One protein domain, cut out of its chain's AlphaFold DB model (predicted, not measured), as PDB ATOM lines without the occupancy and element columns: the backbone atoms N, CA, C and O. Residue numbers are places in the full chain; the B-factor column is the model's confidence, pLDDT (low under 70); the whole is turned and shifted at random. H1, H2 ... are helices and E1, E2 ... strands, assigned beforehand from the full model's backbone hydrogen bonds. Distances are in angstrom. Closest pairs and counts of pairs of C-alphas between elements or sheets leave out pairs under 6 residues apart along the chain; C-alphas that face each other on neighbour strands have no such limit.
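Overview. This is residues 302 to 350 of the 350 residues of an uncharacterized protein of Candidatus Amesbacteria bacterium RIFOXYB1_FULL_44_23 (UniProt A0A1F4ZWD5). A twisted sheet of four antiparallel strands winds as a meander, each strand the antiparallel neighbour of the one before, with a short helix, H1, on one face and the other face bare. E1, at one edge, bends by 84 degrees at residue 313. The printed part has 49 residues, with H1, E1, E2, E3 and E4 in that order along the chain and also E1 to E4 across the sheet; the class is mostly strand. It is compact, with a radius of gyration of the C-alphas of 10.0 A, yet elongated, spanning 30 by 17 by 15 A.

Arrangement. H1, residues 302 to 306, is on the sheet of E1, residues 310 to 317, E2, residues 323 to 329, E3, residues 332 to 338, and E4, residues 344 to 349. Its height over the sheet is 7.3 A, and it lies over none of the strands, only just, with 2 of its C-alphas falling on E3. The closest C-alphas of H1 and E4 are those of Ala 302 and Ile 344, 6.5 A apart. In H1 every O i to N i+4 pair is within hydrogen-bond range. The hairpin E1 and E2 has N 326 and O 314 at 2.7 A. The hairpin E2 and E3 has N 323 and O 338 at 2.8 A. The hairpin E3 and E4 has N 335 and O 348 at 2.9 A. The edge strands E1 and E4 are apart.

Along the chain. H1 begins at C-alpha 302 (-42.976, 81.529, 94.452) and is 6.1 A long. From first to last C-alpha, E1 measures 16.7 A, E2 17.2 A, E3 18.9 A and E4 14.1 A. E4 ends at C-alpha 349 (-46.407, 76.886, 110.192).

Size, cuts and confidence. The C-alphas of Asp 320 and Gly 331, the two farthest apart, are 30.1 A apart. The printed part has no cut, and its four links are tight. The mean pLDDT of the printed part is 72.5; 22 residues are under 70, among them 308 to 322.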
ATOM      1  N   ALA A 302     -43.874  81.432  93.308       71.94
ATOM      2  CA  ALA A 302     -42.976  81.529  94.452       71.94
ATOM      3  C   ALA A 302     -43.234  80.435  95.504       71.94
ATOM      4  O   ALA A 302     -42.298  79.805  95.997       71.94
ATOM      5  N   VAL A 303     -44.510  80.187  95.827       57.66
ATOM      6  CA  VAL A 303     -44.939  79.172  96.800       57.66
ATOM      7  C   VAL A 303     -44.648  77.782  96.267       57.66
ATOM      8  O   VAL A 303     -44.056  76.980  96.981       57.66
ATOM      9  N   THR A 304     -44.994  77.507  95.010       57.69
ATOM     10  CA  THR A 304     -44.702  76.220  94.363       57.69
ATOM     11  C   THR A 304     -43.210  76.047  94.071       57.69
ATOM     12  O   THR A 304     -42.703  74.934  94.151       57.69
ATOM     13  N   GLY A 305     -42.462  77.129  93.838       71.50
ATOM     14  CA  GLY A 305     -41.002  77.095  93.722       71.50
ATOM     15  C   GLY A 305     -40.297  76.732  95.035       71.50
ATOM     16  O   GLY A 305     -39.383  75.909  95.035       71.50
ATOM     17  N   LYS A 306     -40.725  77.305  96.169       84.94
ATOM     18  CA  LYS A 306     -40.151  76.999  97.497       84.94
ATOM     19  C   LYS A 306     -40.690  75.694  98.092       84.94
ATOM     20  O   LYS A 306     -39.966  74.993  98.798       84.94
ATOM     21  N   TYR A 307     -41.946  75.364  97.798       73.38
ATOM     22  CA  TYR A 307     -42.652  74.172  98.258       73.38
ATOM     23  C   TYR A 307     -43.317  73.450  97.074       73.38
ATOM     24  O   TYR A 307     -44.522  73.584  96.872       73.38
ATOM     25  N   PRO A 308     -42.566  72.629  96.313       54.12
ATOM     26  CA  PRO A 308     -43.083  71.953  95.115       54.12
ATOM     27  C   PRO A 308     -44.228  70.969  95.375       54.12
ATOM     28  O   PRO A 308     -44.980  70.638  94.466       54.12
ATOM     29  N   THR A 309     -44.375  70.504  96.618       60.09
ATOM     30  CA  THR A 309     -45.471  69.633  97.068       60.09
ATOM     31  C   THR A 309     -46.608  70.396  97.760       60.09
ATOM     32  O   THR A 309     -47.497  69.771  98.337       60.09
ATOM     33  N   ALA A 310     -46.593  71.735  97.729       60.28
ATOM     34  CA  ALA A 310     -47.651  72.564  98.293       60.28
ATOM     35  C   ALA A 310     -48.982  72.313  97.575       60.28
ATOM     36  O   ALA A 310     -49.154  72.653  96.407       60.28
ATOM     37  N   THR A 311     -49.950  71.752  98.295       54.44
ATOM     38  CA  THR A 311     -51.342  71.675  97.846       54.44
ATOM     39  C   THR A 311     -52.068  72.946  98.273       54.44
ATOM     40  O   THR A 311     -51.963  73.345  99.436       54.44
ATOM     41  N   TYR A 312     -52.804  73.584  97.358       61.41
ATOM     42  CA  TYR A 312     -53.658  74.729  97.682       61.41
ATOM     43  C   TYR A 312     -54.717  74.304  98.709       61.41
ATOM     44  O   TYR A 312     -55.412  73.314  98.489       61.41
ATOM     45  N   LEU A 313     -54.847  75.044  99.815       55.72
ATOM     46  CA  LEU A 313     -55.962  74.883 100.760       55.72
ATOM     47  C   LEU A 313     -56.917  76.076 100.678       55.72
ATOM     48  O   LEU A 313     -58.123  75.903 100.548       55.72
ATOM     49  N   LYS A 314     -56.359  77.287 100.752       62.62
ATOM     50  CA  LYS A 314     -57.042  78.572 100.556       62.62
ATOM     51  C   LYS A 314     -55.987  79.617 100.192       62.62
ATOM     52  O   LYS A 314     -54.894  79.572 100.741       62.62
ATOM     53  N   GLY A 315     -56.314  80.595  99.362       56.91
ATOM     54  CA  GLY A 315     -55.482  81.779  99.161       56.91
ATOM     55  C   GLY A 315     -55.950  82.604  97.980       56.91
ATOM     56  O   GLY A 315     -56.429  82.052  96.988       56.91
ATOM     57  N   GLU A 316     -55.830  83.912  98.092       59.16
ATOM     58  CA  GLU A 316     -56.395  84.867  97.143       59.16
ATOM     59  C   GLU A 316     -55.288  85.813  96.660       59.16
ATOM     60  O   GLU A 316     -54.286  86.028  97.347       59.16
ATOM     61  N   TYR A 317     -55.438  86.285  95.424       61.75
ATOM     62  CA  TYR A 317     -54.589  87.319  94.845       61.75
ATOM     63  C   TYR A 317     -55.257  88.669  95.092       61.75
ATOM     64  O   TYR A 317     -56.437  88.818  94.777       61.75
ATOM     65  N   GLU A 318     -54.502  89.620  95.625       63.50
ATOM     66  CA  GLU A 318     -54.923  91.009  95.786       63.50
ATOM     67  C   GLU A 318     -54.830  91.754  94.443       63.50
ATOM     68  O   GLU A 318     -54.068  91.365  93.552       63.50
ATOM     69  N   ASP A 319     -55.557  92.868  94.304       52.75
ATOM     70  CA  ASP A 319     -55.578  93.681  93.073       52.75
ATOM     71  C   ASP A 319     -54.194  94.253  92.686       52.75
ATOM     72  O   ASP A 319     -53.961  94.594  91.526       52.75
ATOM     73  N   ASP A 320     -53.256  94.345  93.639       55.38
ATOM     74  CA  ASP A 320     -51.868  94.760  93.393       55.38
ATOM     75  C   ASP A 320     -50.967  93.631  92.847       55.38
ATOM     76  O   ASP A 320     -49.807  93.873  92.506       55.38
ATOM     77  N   GLY A 321     -51.495  92.406  92.734       52.56
ATOM     78  CA  GLY A 321     -50.798  91.211  92.262       52.56
ATOM     79  C   GLY A 321     -50.079  90.410  93.351       52.56
ATOM     80  O   GLY A 321     -49.491  89.369  93.041       52.56
ATOM     81  N   SER A 322     -50.106  90.850  94.612       68.81
ATOM     82  CA  SER A 322     -49.639  90.047  95.747       68.81
ATOM     83  C   SER A 322     -50.607  88.899  96.067       68.81
ATOM     84  O   SER A 322     -51.730  88.850  95.572       68.81
ATOM     85  N   TRP A 323     -50.155  87.922  96.853       84.12
ATOM     86  CA  TRP A 323     -50.943  86.750  97.232       84.12
ATOM     87  C   TRP A 323     -50.713  86.362  98.687       84.12
ATOM     88  O   TRP A 323     -49.572  86.275  99.156       84.12
ATOM     89  N   GLU A 324     -51.797  86.026  99.378       80.50
ATOM     90  CA  GLU A 324     -51.770  85.469 100.725       80.50
ATOM     91  C   GLU A 324     -52.617  84.201 100.806       80.50
ATOM     92  O   GLU A 324     -53.751  84.139 100.327       80.50
ATOM     93  N   GLY A 325     -52.078  83.166 101.454       74.94
ATOM     94  CA  GLY A 325     -52.816  81.927 101.614       74.94
ATOM     95  C   GLY A 325     -52.155  80.860 102.471       74.94
ATOM     96  O   GLY A 325     -51.079  81.022 103.052       74.94
ATOM     97  N   LYS A 326     -52.860  79.735 102.549       82.38
ATOM     98  CA  LYS A 326     -52.509  78.526 103.280       82.38
ATOM     99  C   LYS A 326     -52.343  77.352 102.329       82.38
ATOM    100  O   LYS A 326     -53.161  77.120 101.434       82.38
ATOM    101  N   VAL A 327     -51.299  76.575 102.581       71.19
ATOM    102  CA  VAL A 327     -50.936  75.395 101.794       71.19
ATOM    103  C   VAL A 327     -50.656  74.196 102.680       71.19
ATOM    104  O   VAL A 327     -50.150  74.341 103.792       71.19
ATOM    105  N   SER A 328     -50.940  73.001 102.169       70.31
ATOM    106  CA  SER A 328     -50.464  71.750 102.755       70.31
ATOM    107  C   SER A 328     -49.129  71.390 102.117       70.31
ATOM    108  O   SER A 328     -49.082  71.088 100.929       70.31
ATOM    109  N   VAL A 329     -48.044  71.415 102.886       78.25
ATOM    110  CA  VAL A 329     -46.725  70.947 102.441       78.25
ATOM    111  C   VAL A 329     -46.446  69.627 103.143       78.25
ATOM    112  O   VAL A 329     -46.254  69.592 104.360       78.25
ATOM    113  N   ASN A 330     -46.457  68.527 102.387       75.94
ATOM    114  CA  ASN A 330     -46.284  67.163 102.908       75.94
ATOM    115  C   ASN A 330     -47.240  66.830 104.083       75.94
ATOM    116  O   ASN A 330     -46.847  66.166 105.040       75.94
ATOM    117  N   GLY A 331     -48.479  67.339 104.046       62.72
ATOM    118  CA  GLY A 331     -49.484  67.133 105.096       62.72
ATOM    119  C   GLY A 331     -49.399  68.085 106.300       62.72
ATOM    120  O   GLY A 331     -50.251  68.014 107.178       62.72
ATOM    121  N   SER A 332     -48.412  68.988 106.363       66.94
ATOM    122  CA  SER A 332     -48.357  70.078 107.355       66.94
ATOM    123  C   SER A 332     -48.856  71.394 106.753       66.94
ATOM    124  O   SER A 332     -48.372  71.810 105.703       66.94
ATOM    125  N   CYS A 333     -49.769  72.085 107.438       83.12
ATOM    126  CA  CYS A 333     -50.239  73.410 107.025       83.12
ATOM    127  C   CYS A 333     -49.138  74.471 107.186       83.12
ATOM    128  O   CYS A 333     -48.423  74.497 108.193       83.12
ATOM    129  N   ARG A 334     -49.022  75.373 106.206       89.00
ATOM    130  CA  ARG A 334     -48.206  76.592 106.278       89.00
ATOM    131  C   ARG A 334     -48.987  77.806 105.797       89.00
ATOM    132  O   ARG A 334     -49.761  77.687 104.850       89.00
ATOM    133  N   SER A 335     -48.758  78.949 106.437       92.62
ATOM    134  CA  SER A 335     -49.306  80.257 106.062       92.62
ATOM    135  C   SER A 335     -48.204  81.068 105.383       92.62
ATOM    136  O   SER A 335     -47.108  81.195 105.935       92.62
ATOM    137  N   ILE A 336     -48.460  81.550 104.166       87.31
ATOM    138  CA  ILE A 336     -47.443  82.136 103.283       87.31
ATOM    139  C   ILE A 336     -47.983  83.414 102.629       87.31
ATOM    140  O   ILE A 336     -49.106  83.423 102.123       87.31
ATOM    141  N   LYS A 337     -47.159  84.471 102.600       93.12
ATOM    142  CA  LYS A 337     -47.406  85.710 101.843       93.12
ATOM    143  C   LYS A 337     -46.345  85.909 100.766       93.12
ATOM    144  O   LYS A 337     -45.146  85.776 101.040       93.12
ATOM    145  N   VAL A 338     -46.781  86.280  99.569       83.88
ATOM    146  CA  VAL A 338     -45.959  86.562  98.387       83.88
ATOM    147  C   VAL A 338     -46.298  87.963  97.893       83.88
ATOM    148  O   VAL A 338     -47.463  88.247  97.642       83.88
ATOM    149  N   SER A 339     -45.318  88.850  97.749       75.38
ATOM    150  CA  SER A 339     -45.551  90.159  97.118       75.38
ATOM    151  C   SER A 339     -45.675  90.039  95.595       75.38
ATOM    152  O   SER A 339     -45.273  89.035  95.016       75.38
ATOM    153  N   ALA A 340     -46.203  91.072  94.936       62.12
ATOM    154  CA  ALA A 340     -46.476  91.074  93.493       62.12
ATOM    155  C   ALA A 340     -45.248  90.805  92.591       62.12
ATOM    156  O   ALA A 340     -45.385  90.306  91.477       62.12
ATOM    157  N   ASP A 341     -44.037  91.076  93.087       67.44
ATOM    158  CA  ASP A 341     -42.754  90.738  92.448       67.44
ATOM    159  C   ASP A 341     -42.378  89.241  92.540       67.44
ATOM    160  O   ASP A 341     -41.346  88.822  92.015       67.44
ATOM    161  N   GLY A 342     -43.189  88.423  93.217       66.75
ATOM    162  CA  GLY A 342     -42.948  87.001  93.445       66.75
ATOM    163  C   GLY A 342     -42.058  86.680  94.652       66.75
ATOM    164  O   GLY A 342     -41.681  85.522  94.830       66.75
ATOM    165  N   ALA A 343     -41.705  87.640  95.510       84.81
ATOM    166  CA  ALA A 343     -40.910  87.346  96.703       84.81
ATOM    167  C   ALA A 343     -41.781  86.832  97.868       84.81
ATOM    168  O   ALA A 343     -42.700  87.514  98.318       84.81
ATOM    169  N   ILE A 344     -41.454  85.658  98.429       91.31
ATOM    170  CA  ILE A 344     -42.051  85.190  99.695       91.31
ATOM    171  C   ILE A 344     -41.577  86.103 100.834       91.31
ATOM    172  O   ILE A 344     -40.394  86.101 101.179       91.31
ATOM    173  N   LYS A 345     -42.502  86.869 101.421       93.00
ATOM    174  CA  LYS A 345     -42.235  87.792 102.541       93.00
ATOM    175  C   LYS A 345     -42.490  87.156 103.906       93.00
ATOM    176  O   LYS A 345     -41.855  87.547 104.879       93.00
ATOM    177  N   GLN A 346     -43.391  86.178 103.978       92.19
ATOM    178  CA  GLN A 346     -43.762  85.477 105.211       92.19
ATOM    179  C   GLN A 346     -44.039  84.012 104.894       92.19
ATOM    180  O   GLN A 346     -44.611  83.709 103.849       92.19
ATOM    181  N   ASP A 347     -43.589  83.110 105.763       95.12
ATOM    182  CA  ASP A 347     -43.672  81.665 105.551       95.12
ATOM    183  C   ASP A 347     -43.462  80.916 106.871       95.12
ATOM    184  O   ASP A 347     -42.340  80.620 107.289       95.12
ATOM    185  N   GLU A 348     -44.559  80.583 107.532       90.50
ATOM    186  CA  GLU A 348     -44.576  79.979 108.864       90.50
ATOM    187  C   GLU A 348     -45.546  78.795 108.925       90.50
ATOM    188  O   GLU A 348     -46.303  78.537 107.985       90.50
ATOM    189  N   ARG A 349     -45.458  77.986 109.982       87.50
ATOM    190  CA  ARG A 349     -46.407  76.886 110.192       87.50
ATOM    191  C   ARG A 349     -47.738  77.443 110.690       87.50
ATOM    192  O   ARG A 349     -47.742  78.384 111.479       87.50
ATOM    193  N   CYS A 350     -48.829  76.829 110.239       75.88
ATOM    194  CA  CYS A 350     -50.083  76.857 110.989       75.88
ATOM    195  C   CYS A 350     -49.956  75.927 112.212       75.88
ATOM    196  O   CYS A 350     -50.683  76.184 113.191       75.88
TER     197      CYS A 350